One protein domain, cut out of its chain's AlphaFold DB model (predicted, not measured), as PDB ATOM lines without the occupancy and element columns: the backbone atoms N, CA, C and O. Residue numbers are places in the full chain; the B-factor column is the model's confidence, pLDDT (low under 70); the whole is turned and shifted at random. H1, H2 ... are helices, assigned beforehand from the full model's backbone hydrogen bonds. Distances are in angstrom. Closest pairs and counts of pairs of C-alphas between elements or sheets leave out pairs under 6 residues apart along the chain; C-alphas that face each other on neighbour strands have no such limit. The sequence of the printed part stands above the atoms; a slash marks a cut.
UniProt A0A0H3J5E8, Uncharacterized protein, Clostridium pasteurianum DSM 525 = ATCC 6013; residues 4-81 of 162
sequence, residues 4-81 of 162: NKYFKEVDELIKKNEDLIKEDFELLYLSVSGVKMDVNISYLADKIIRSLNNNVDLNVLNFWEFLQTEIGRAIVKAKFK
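This is residues 4 to 81 of the 162 residues of an uncharacterized protein of Clostridium pasteurianum DSM 525 = ATCC 6013 (UniProt A0A0H3J5E8). The longest helix, H3, packs with H2 and H5 in a cluster of three crossed helices, and H1 lies across the beginning of H5 and packs on H2. Short H4 sits at a corner beside the beginning of H5, after a loop from the end of H3. The printed part has 78 residues with five named helices, H1 to H5 in order along the chain, and no named strand; the class is all helix. The whole is compact, with a radius of gyration of the C-alphas of 11.5 A, and spans 33 by 22 by 21 A, only just elongated.

H3, residues 41 to 53, measures 18.4 A from first to last C-alpha; C-alpha 41 is at (32.248, -55.363, 30.636). H2, residues 22 to 32, measures 15.8 A. H5, residues 70 to 80, measures 15.4 A and ends at C-alpha 80, at (23.779, -57.958, 26.581). H1, residues 4 to 14, measures 15.6 A and begins at C-alpha 4, at (31.228, -36.703, 20.120). H4, residues 64 to 68, measures 6.6 A.

H3 touches H5 with residues 41 to 46 alone; the closest C-alphas, of Ser 42 and Lys 79, are 4.9 A apart, and the helices run opposite ways at a steep tilt of 50 degrees. H3 and H2 form a helical hairpin, at a steep tilt of 42 degrees, with the closest C-alphas, of Ser 31 and Ile 41, 6.9 A apart. H5 is the hub and touches the four other helices. It touches H2 at a steep tilt of 60 degrees, running the same way; the closest C-alphas are those of Val 32 and Ala 78, 6.1 A apart. H1 touches H5 about perpendicular, at 90 degrees, the closest C-alphas being those of Tyr 6 and Glu 70, 5.0 A apart. H1 and H2 form another helical hairpin, at 36 degrees, only just a steep tilt, with the C-alphas of Val 10 and Phe 25 closest at 7.1 A. H4 and H5 only just touch, with 3 pairs of C-alphas within 8 A, and only at the corner by their link; the closest are those of Phe 66 and Gly 72, 5.4 A apart. H3 is apart from H1 and from H4. In H1 to H5 every O i to N i+4 pair is within hydrogen-bond range.

The C-alphas farthest apart, those of Lys 36 and Asp 57, are 33.2 A apart, and the printed part has no cut. The link from H4 to H5 is tight and the other three are short. The mean pLDDT of the printed part is 76.1; residues 36 to 37, 39, 53 to 67 and 81 are under 70.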
ATOM      1  N   ASN A   4      31.316 -38.081  19.642       81.94
ATOM      2  CA  ASN A   4      31.228 -36.703  20.120       81.94
ATOM      3  C   ASN A   4      29.949 -36.503  20.932       81.94
ATOM      4  O   ASN A   4      29.980 -35.866  21.981       81.94
ATOM      5  N   LYS A   5      28.844 -37.100  20.469       83.81
ATOM      6  CA  LYS A   5      27.572 -37.096  21.191       83.81
ATOM      7  C   LYS A   5      27.686 -37.862  22.515       83.81
ATOM      8  O   LYS A   5      27.316 -37.308  23.541       83.81
ATOM      9  N   TYR A   6      28.318 -39.039  22.509       87.44
ATOM     10  CA  TYR A   6      28.582 -39.827  23.717       87.44
ATOM     11  C   TYR A   6      29.322 -39.025  24.792       87.44
ATOM     12  O   TYR A   6      28.832 -38.882  25.906       87.44
ATOM     13  N   PHE A   7      30.484 -38.449  24.469       88.38
ATOM     14  CA  PHE A   7      31.267 -37.725  25.474       88.38
ATOM     15  C   PHE A   7      30.601 -36.432  25.941       88.38
ATOM     16  O   PHE A   7      30.740 -36.068  27.105       88.38
ATOM     17  N   LYS A   8      29.823 -35.778  25.072       88.38
ATOM     18  CA  LYS A   8      29.003 -34.637  25.476       88.38
ATOM     19  C   LYS A   8      27.949 -35.046  26.510       88.38
ATOM     20  O   LYS A   8      27.814 -34.373  27.527       88.38
ATOM     21  N   GLU A   9      27.241 -36.150  26.276       86.75
ATOM     22  CA  GLU A   9      26.270 -36.700  27.231       86.75
ATOM     23  C   GLU A   9      26.949 -37.087  28.560       86.75
ATOM     24  O   GLU A   9      26.392 -36.833  29.627       86.75
ATOM     25  N   VAL A  10      28.170 -37.641  28.516       87.56
ATOM     26  CA  VAL A  10      28.934 -38.025  29.722       87.56
ATOM     27  C   VAL A  10      29.278 -36.791  30.545       87.56
ATOM     28  O   VAL A  10      29.024 -36.761  31.748       87.56
ATOM     29  N   ASP A  11      29.809 -35.751  29.900       86.94
ATOM     30  CA  ASP A  11      30.158 -34.502  30.576       86.94
ATOM     31  C   ASP A  11      28.918 -33.830  31.194       86.94
ATOM     32  O   ASP A  11      29.004 -33.237  32.270       86.94
ATOM     33  N   GLU A  12      27.751 -33.922  30.547       86.12
ATOM     34  CA  GLU A  12      26.485 -33.427  31.099       86.12
ATOM     35  C   GLU A  12      25.986 -34.251  32.295       86.12
ATOM     36  O   GLU A  12      25.440 -33.667  33.234       86.12
ATOM     37  N   LEU A  13      26.170 -35.576  32.291       83.19
ATOM     38  CA  LEU A  13      25.793 -36.447  33.409       83.19
ATOM     39  C   LEU A  13      26.693 -36.245  34.627       83.19
ATOM     40  O   LEU A  13      26.182 -36.107  35.734       83.19
ATOM     41  N   ILE A  14      28.010 -36.177  34.432       84.44
ATOM     42  CA  ILE A  14      28.976 -35.996  35.529       84.44
ATOM     43  C   ILE A  14      28.768 -34.645  36.215       84.44
ATOM     44  O   ILE A  14      28.793 -34.560  37.437       84.44
ATOM     45  N   LYS A  15      28.457 -33.589  35.452       82.06
ATOM     46  CA  LYS A  15      28.081 -32.284  36.028       82.06
ATOM     47  C   LYS A  15      26.854 -32.350  36.939       82.06
ATOM     48  O   LYS A  15      26.686 -31.470  37.775       82.06
ATOM     49  N   LYS A  16      25.968 -33.327  36.730       78.94
ATOM     50  CA  LYS A  16      24.719 -33.496  37.484       78.94
ATOM     51  C   LYS A  16      24.843 -34.510  38.625       78.94
ATOM     52  O   LYS A  16      23.945 -34.556  39.459       78.94
ATOM     53  N   ASN A  17      25.893 -35.329  38.648       76.50
ATOM     54  CA  ASN A  17      26.071 -36.393  39.629       76.50
ATOM     55  C   ASN A  17      27.567 -36.631  39.886       76.50
ATOM     56  O   ASN A  17      28.261 -37.226  39.061       76.50
ATOM     57  N   GLU A  18      28.038 -36.170  41.044       74.56
ATOM     58  CA  GLU A  18      29.449 -36.227  41.450       74.56
ATOM     59  C   GLU A  18      29.950 -37.659  41.713       74.56
ATOM     60  O   GLU A  18      31.153 -37.900  41.665       74.56
ATOM     61  N   ASP A  19      29.048 -38.629  41.911       77.75
ATOM     62  CA  ASP A  19      29.399 -40.044  42.106       77.75
ATOM     63  C   ASP A  19      29.726 -40.774  40.785       77.75
ATOM     64  O   ASP A  19      30.084 -41.959  40.778       77.75
ATOM     65  N   LEU A  20      29.577 -40.095  39.643       82.50
ATOM     66  CA  LEU A  20      29.898 -40.633  38.325       82.50
ATOM     67  C   LEU A  20      31.372 -40.403  37.974       82.50
ATOM     68  O   LEU A  20      31.857 -39.277  37.926       82.50
ATOM     69  N   ILE A  21      32.066 -41.491  37.643       87.00
ATOM     70  CA  ILE A  21      33.486 -41.482  37.277       87.00
ATOM     71  C   ILE A  21      33.608 -41.471  35.753       87.00
ATOM     72  O   ILE A  21      33.129 -42.392  35.090       87.00
ATOM     73  N   LYS A  22      34.274 -40.459  35.186       86.94
ATOM     74  CA  LYS A  22      34.431 -40.302  33.729       86.94
ATOM     75  C   LYS A  22      35.124 -41.495  33.079       86.94
ATOM     76  O   LYS A  22      34.706 -41.956  32.018       86.94
ATOM     77  N   GLU A  23      36.137 -42.019  33.751       88.88
ATOM     78  CA  GLU A  23      36.948 -43.146  33.312       88.88
ATOM     79  C   GLU A  23      36.100 -44.412  33.111       88.88
ATOM     80  O   GLU A  23      36.348 -45.173  32.177       88.88
ATOM     81  N   ASP A  24      35.047 -44.621  33.913       88.25
ATOM     82  CA  ASP A  24      34.144 -45.763  33.729       88.25
ATOM     83  C   ASP A  24      33.393 -45.668  32.388       88.25
ATOM     84  O   ASP A  24      33.244 -46.669  31.683       88.25
ATOM     85  N   PHE A  25      32.963 -44.464  31.992       89.50
ATOM     86  CA  PHE A  25      32.308 -44.227  30.701       89.50
ATOM     87  C   PHE A  25      33.292 -44.319  29.526       89.50
ATOM     88  O   PHE A  25      32.948 -44.835  28.464       89.50
ATOM     89  N   GLU A  26      34.538 -43.882  29.701       90.06
ATOM     90  CA  GLU A  26      35.589 -44.064  28.691       90.06
ATOM     91  C   GLU A  26      35.879 -45.548  28.436       90.06
ATOM     92  O   GLU A  26      35.907 -45.992  27.283       90.06
ATOM     93  N   LEU A  27      36.022 -46.337  29.505       88.69
ATOM     94  CA  LEU A  27      36.201 -47.787  29.426       88.69
ATOM     95  C   LEU A  27      34.987 -48.466  28.780       88.69
ATOM     96  O   LEU A  27      35.147 -49.358  27.942       88.69
ATOM     97  N   LEU A  28      33.775 -48.015  29.113       89.25
ATOM     98  CA  LEU A  28      32.549 -48.509  28.498       89.25
ATOM     99  C   LEU A  28      32.557 -48.229  26.989       89.25
ATOM    100  O   LEU A  28      32.349 -49.157  26.205       89.25
ATOM    101  N   TYR A  29      32.861 -46.996  26.577       88.94
ATOM    102  CA  TYR A  29      32.943 -46.598  25.170       88.94
ATOM    103  C   TYR A  29      33.931 -47.461  24.379       88.94
ATOM    104  O   TYR A  29      33.597 -47.951  23.297       88.94
ATOM    105  N   LEU A  30      35.139 -47.671  24.914       85.31
ATOM    106  CA  LEU A  30      36.167 -48.496  24.276       85.31
ATOM    107  C   LEU A  30      35.693 -49.942  24.102       85.31
ATOM    108  O   LEU A  30      35.816 -50.503  23.011       85.31
ATOM    109  N   SER A  31      35.080 -50.509  25.145       82.50
ATOM    110  CA  SER A  31      34.608 -51.893  25.129       82.50
ATOM    111  C   SER A  31      33.557 -52.151  24.043       82.50
ATOM    112  O   SER A  31      33.656 -53.123  23.296       82.50
ATOM    113  N   VAL A  32      32.588 -51.245  23.881       84.25
ATOM    114  CA  VAL A  32      31.500 -51.398  22.898       84.25
ATOM    115  C   VAL A  32      31.883 -50.949  21.485       84.25
ATOM    116  O   VAL A  32      31.150 -51.224  20.530       84.25
ATOM    117  N   SER A  33      33.036 -50.286  21.349       82.81
ATOM    118  CA  SER A  33      33.664 -49.932  20.069       82.81
ATOM    119  C   SER A  33      34.544 -51.058  19.507       82.81
ATOM    120  O   SER A  33      35.205 -50.871  18.491       82.81
ATOM    121  N   GLY A  34      34.574 -52.231  20.153       74.19
ATOM    122  CA  GLY A  34      35.317 -53.400  19.672       74.19
ATOM    123  C   GLY A  34      36.796 -53.420  20.064       74.19
ATOM    124  O   GLY A  34      37.559 -54.243  19.552       74.19
ATOM    125  N   VAL A  35      37.225 -52.547  20.984       77.12
ATOM    126  CA  VAL A  35      38.572 -52.619  21.558       77.12
ATOM    127  C   VAL A  35      38.616 -53.797  22.527       77.12
ATOM    128  O   VAL A  35      37.871 -53.843  23.504       77.12
ATOM    129  N   LYS A  36      39.498 -54.768  22.259       69.62
ATOM    130  CA  LYS A  36      39.708 -55.898  23.170       69.62
ATOM    131  C   LYS A  36      40.283 -55.384  24.486       69.62
ATOM    132  O   LYS A  36      41.390 -54.854  24.514       69.62
ATOM    133  N   MET A  37      39.527 -55.570  25.557       68.62
ATOM    134  CA  MET A  37      39.888 -55.158  26.906       68.62
ATOM    135  C   MET A  37      39.785 -56.348  27.849       68.62
ATOM    136  O   MET A  37      38.837 -57.126  27.760       68.62
ATOM    137  N   ASP A  38      40.727 -56.450  28.782       71.88
ATOM    138  CA  ASP A  38      40.716 -57.467  29.839       71.88
ATOM    139  C   ASP A  38      39.898 -56.970  31.047       71.88
ATOM    140  O   ASP A  38      40.373 -56.857  32.174       71.88
ATOM    141  N   VAL A  39      38.663 -56.537  30.772       67.19
ATOM    142  CA  VAL A  39      37.749 -55.939  31.754       67.19
ATOM    143  C   VAL A  39      36.423 -56.683  31.699       67.19
ATOM    144  O   VAL A  39      35.907 -56.984  30.623       67.19
ATOM    145  N   ASN A  40      35.826 -56.963  32.860       80.19
ATOM    146  CA  ASN A  40      34.478 -57.519  32.916       80.19
ATOM    147  C   ASN A  40      33.452 -56.436  32.537       80.19
ATOM    148  O   ASN A  40      32.968 -55.684  33.380       80.19
ATOM    149  N   ILE A  41      33.133 -56.369  31.244       79.06
ATOM    150  CA  ILE A  41      32.248 -55.363  30.636       79.06
ATOM    151  C   ILE A  41      30.853 -55.358  31.283       79.06
ATOM    152  O   ILE A  41      30.279 -54.295  31.513       79.06
ATOM    153  N   SER A  42      30.325 -56.535  31.643       74.75
ATOM    154  CA  SER A  42      29.031 -56.638  32.329       74.75
ATOM    155  C   SER A  42      29.080 -55.998  33.715       74.75
ATOM    156  O   SER A  42      28.156 -55.286  34.096       74.75
ATOM    157  N   TYR A  43      30.170 -56.219  34.454       82.12
ATOM    158  CA  TYR A  43      30.376 -55.599  35.762       82.12
ATOM    159  C   TYR A  43      30.538 -54.078  35.653       82.12
ATOM    160  O   TYR A  43      29.974 -53.349  36.465       82.12
ATOM    161  N   LEU A  44      31.257 -53.590  34.635       84.56
ATOM    162  CA  LEU A  44      31.402 -52.157  34.372       84.56
ATOM    163  C   LEU A  44      30.045 -51.496  34.082       84.56
ATOM    164  O   LEU A  44      29.723 -50.468  34.674       84.56
ATOM    165  N   ALA A  45      29.220 -52.117  33.235       83.50
ATOM    166  CA  ALA A  45      27.868 -51.640  32.962       83.50
ATOM    167  C   ALA A  45      27.005 -51.623  34.236       83.50
ATOM    168  O   ALA A  45      26.337 -50.631  34.510       83.50
ATOM    169  N   ASP A  46      27.058 -52.677  35.055       80.81
ATOM    170  CA  ASP A  46      26.321 -52.730  36.320       80.81
ATOM    171  C   ASP A  46      26.807 -51.684  37.334       80.81
ATOM    172  O   ASP A  46      25.987 -51.110  38.051       80.81
ATOM    173  N   LYS A  47      28.115 -51.401  37.381       84.50
ATOM    174  CA  LYS A  47      28.692 -50.328  38.203       84.50
ATOM    175  C   LYS A  47      28.123 -48.971  37.792       84.50
ATOM    176  O   LYS A  47      27.584 -48.272  38.644       84.50
ATOM    177  N   ILE A  48      28.157 -48.647  36.498       86.12
ATOM    178  CA  ILE A  48      27.618 -47.385  35.964       86.12
ATOM    179  C   ILE A  48      26.120 -47.263  36.265       86.12
ATOM    180  O   ILE A  48      25.670 -46.231  36.756       86.12
ATOM    181  N   ILE A  49      25.347 -48.333  36.043       79.81
ATOM    182  CA  ILE A  49      23.910 -48.370  36.357       79.81
ATOM    183  C   ILE A  49      23.666 -48.087  37.847       79.81
ATOM    184  O   ILE A  49      22.771 -47.321  38.196       79.81
ATOM    185  N   ARG A  50      24.451 -48.687  38.749       78.75
ATOM    186  CA  ARG A  50      24.319 -48.450  40.196       78.75
ATOM    187  C   ARG A  50      24.649 -47.009  40.574       78.75
ATOM    188  O   ARG A  50      23.888 -46.414  41.329       78.75
ATOM    189  N   SER A  51      25.726 -46.443  40.030       78.88
ATOM    190  CA  SER A  51      26.102 -45.048  40.294       78.88
ATOM    191  C   SER A  51      25.053 -44.055  39.781       78.88
ATOM    192  O   SER A  51      24.811 -43.027  40.410       78.88
ATOM    193  N   LEU A  52      24.373 -44.383  38.680       75.62
ATOM    194  CA  LEU A  52      23.227 -43.615  38.196       75.62
ATOM    195  C   LEU A  52      22.019 -43.748  39.143       75.62
ATOM    196  O   LEU A  52      21.438 -42.739  39.518       75.62
ATOM    197  N   ASN A  53      21.680 -44.956  39.603       65.44
ATOM    198  CA  ASN A  53      20.514 -45.199  40.472       65.44
ATOM    199  C   ASN A  53      20.615 -44.616  41.892       65.44
ATOM    200  O   ASN A  53      19.589 -44.468  42.551       65.44
ATOM    201  N   ASN A  54      21.817 -44.320  42.394       59.62
ATOM    202  CA  ASN A  54      21.987 -43.810  43.760       59.62
ATOM    203  C   ASN A  54      21.554 -42.340  43.936       59.62
ATOM    204  O   ASN A  54      21.259 -41.946  45.058       59.62
ATOM    205  N   ASN A  55      21.477 -41.553  42.856       54.16
ATOM    206  CA  ASN A  55      21.060 -40.138  42.891       54.16
ATOM    207  C   ASN A  55      20.037 -39.767  41.812       54.16
ATOM    208  O   ASN A  55      19.481 -38.669  41.825       54.16
ATOM    209  N   VAL A  56      19.777 -40.668  40.868       50.22
ATOM    210  CA  VAL A  56      18.772 -40.489  39.832       50.22
ATOM    211  C   VAL A  56      17.648 -41.462  40.144       50.22
ATOM    212  O   VAL A  56      17.883 -42.667  40.195       50.22
ATOM    213  N   ASP A  57      16.449 -40.929  40.397       44.75
ATOM    214  CA  ASP A  57      15.221 -41.702  40.586       44.75
ATOM    215  C   ASP A  57      15.228 -42.885  39.601       44.75
ATOM    216  O   ASP A  57      15.360 -42.668  38.394       44.75
ATOM    217  N   LEU A  58      15.181 -44.129  40.107       41.34
ATOM    218  CA  LEU A  58      15.357 -45.404  39.369       41.34
ATOM    219  C   LEU A  58      14.512 -45.499  38.082       41.34
ATOM    220  O   LEU A  58      14.763 -46.318  37.195       41.34
ATOM    221  N   ASN A  59      13.516 -44.629  37.973       41.78
ATOM    222  CA  ASN A  59      12.752 -44.348  36.776       41.78
ATOM    223  C   ASN A  59      13.595 -43.894  35.573       41.78
ATOM    224  O   ASN A  59      13.138 -44.125  34.464       41.78
ATOM    225  N   VAL A  60      14.804 -43.329  35.733       42.03
ATOM    226  CA  VAL A  60      15.635 -42.822  34.616       42.03
ATOM    227  C   VAL A  60      16.378 -43.928  33.868       42.03
ATOM    228  O   VAL A  60      16.459 -43.884  32.645       42.03
ATOM    229  N   LEU A  61      16.849 -44.971  34.556       42.84
ATOM    230  CA  LEU A  61      17.413 -46.157  33.894       42.84
ATOM    231  C   LEU A  61      16.332 -47.087  33.326       42.84
ATOM    232  O   LEU A  61      16.593 -47.827  32.379       42.84
ATOM    233  N   ASN A  62      15.115 -47.004  33.871       44.88
ATOM    234  CA  ASN A  62      13.905 -47.572  33.280       44.88
ATOM    235  C   ASN A  62      13.264 -46.655  32.220       44.88
ATOM    236  O   ASN A  62      12.271 -47.046  31.603       44.88
ATOM    237  N   PHE A  63      13.807 -45.454  31.987       55.12
ATOM    238  CA  PHE A  63      13.277 -44.527  30.997       55.12
ATOM    239  C   PHE A  63      13.888 -44.868  29.648       55.12
ATOM    240  O   PHE A  63      15.085 -44.711  29.420       55.12
ATOM    241  N   TRP A  64      13.057 -45.339  28.726       56.38
ATOM    242  CA  TRP A  64      13.465 -45.644  27.357       56.38
ATOM    243  C   TRP A  64      14.133 -44.457  26.647       56.38
ATOM    244  O   TRP A  64      14.953 -44.676  25.762       56.38
ATOM    245  N   GLU A  65      13.885 -43.217  27.078       61.47
ATOM    246  CA  GLU A  65      14.625 -42.040  26.605       61.47
ATOM    247  C   GLU A  65      16.118 -42.096  26.959       61.47
ATOM    248  O   GLU A  65      16.958 -41.740  26.135       61.47
ATOM    249  N   PHE A  66      16.486 -42.616  28.137       69.81
ATOM    250  CA  PHE A  66      17.892 -42.831  28.480       69.81
ATOM    251  C   PHE A  66      18.529 -43.854  27.537       69.81
ATOM    252  O   PHE A  66      19.663 -43.671  27.108       69.81
ATOM    253  N   LEU A  67      17.788 -44.888  27.132       69.31
ATOM    254  CA  LEU A  67      18.265 -45.879  26.164       69.31
ATOM    255  C   LEU A  67      18.444 -45.316  24.747       69.31
ATOM    256  O   LEU A  67      19.196 -45.899  23.971       69.31
ATOM    257  N   GLN A  68      17.817 -44.184  24.419       71.00
ATOM    258  CA  GLN A  68      18.026 -43.488  23.146       71.00
ATOM    259  C   GLN A  68      19.326 -42.665  23.124       71.00
ATOM    260  O   GLN A  68      19.837 -42.388  22.033       71.00
ATOM    261  N   THR A  69      19.888 -42.325  24.291       80.12
ATOM    262  CA  THR A  69      21.211 -41.682  24.412       80.12
ATOM    263  C   THR A  69      22.327 -42.626  23.959       80.12
ATOM    264  O   THR A  69      22.177 -43.852  23.979       80.12
ATOM    265  N   GLU A  70      23.476 -42.086  23.557       83.75
ATOM    266  CA  GLU A  70      24.636 -42.911  23.204       83.75
ATOM    267  C   GLU A  70      25.143 -43.698  24.424       83.75
ATOM    268  O   GLU A  70      25.597 -44.836  24.286       83.75
ATOM    269  N   ILE A  71      25.016 -43.133  25.629       85.62
ATOM    270  CA  ILE A  71      25.375 -43.803  26.887       85.62
ATOM    271  C   ILE A  71      24.473 -44.999  27.164       85.62
ATOM    272  O   ILE A  71      24.970 -46.095  27.433       85.62
ATOM    273  N   GLY A  72      23.156 -44.819  27.069       82.12
ATOM    274  CA  GLY A  72      22.197 -45.903  27.270       82.12
ATOM    275  C   GLY A  72      22.422 -47.052  26.290       82.12
ATOM    276  O   GLY A  72      22.449 -48.215  26.695       82.12
ATOM    277  N   ARG A  73      22.705 -46.738  25.020       83.31
ATOM    278  CA  ARG A  73      23.064 -47.743  24.003       83.31
ATOM    279  C   ARG A  73      24.344 -48.485  24.349       83.31
ATOM    280  O   ARG A  73      24.375 -49.708  24.230       83.31
ATOM    281  N   ALA A  74      25.378 -47.776  24.802       85.56
ATOM    282  CA  ALA A  74      26.624 -48.399  25.234       85.56
ATOM    283  C   ALA A  74      26.391 -49.362  26.406       85.56
ATOM    284  O   ALA A  74      26.867 -50.493  26.378       85.56
ATOM    285  N   ILE A  75      25.600 -48.958  27.403       85.50
ATOM    286  CA  ILE A  75      25.262 -49.803  28.554       85.50
ATOM    287  C   ILE A  75      24.525 -51.071  28.105       85.50
ATOM    288  O   ILE A  75      24.875 -52.167  28.541       85.50
ATOM    289  N   VAL A  76      23.538 -50.956  27.211       78.19
ATOM    290  CA  VAL A  76      22.799 -52.116  26.683       78.19
ATOM    291  C   VAL A  76      23.722 -53.031  25.882       78.19
ATOM    292  O   VAL A  76      23.741 -54.239  26.119       78.19
ATOM    293  N   LYS A  77      24.537 -52.470  24.984       81.06
ATOM    294  CA  LYS A  77      25.485 -53.236  24.170       81.06
ATOM    295  C   LYS A  77      26.478 -54.011  25.039       81.06
ATOM    296  O   LYS A  77      26.683 -55.203  24.822       81.06
ATOM    297  N   ALA A  78      27.006 -53.367  26.078       81.19
ATOM    298  CA  ALA A  78      27.887 -53.970  27.073       81.19
ATOM    299  C   ALA A  78      27.204 -55.079  27.892       81.19
ATOM    300  O   ALA A  78      27.747 -56.176  28.035       81.19
ATOM    301  N   LYS A  79      26.001 -54.816  28.414       73.25
ATOM    302  CA  LYS A  79      25.273 -55.727  29.310       73.25
ATOM    303  C   LYS A  79      24.774 -56.986  28.607       73.25
ATOM    304  O   LYS A  79      24.825 -58.072  29.178       73.25
ATOM    305  N   PHE A  80      24.315 -56.848  27.367       71.12
ATOM    306  CA  PHE A  80      23.779 -57.958  26.581       71.12
ATOM    307  C   PHE A  80      24.783 -58.544  25.585       71.12
ATOM    308  O   PHE A  80      24.424 -59.461  24.853       71.12
ATOM    309  N   LYS A  81      26.033 -58.053  25.580       69.75
ATOM    310  CA  LYS A  81      27.107 -58.489  24.671       69.75
ATOM    311  C   LYS A  81      26.650 -58.503  23.212       69.75
ATOM    312  O   LYS A  81      26.829 -59.488  22.503       69.75
TER     313      LYS A  81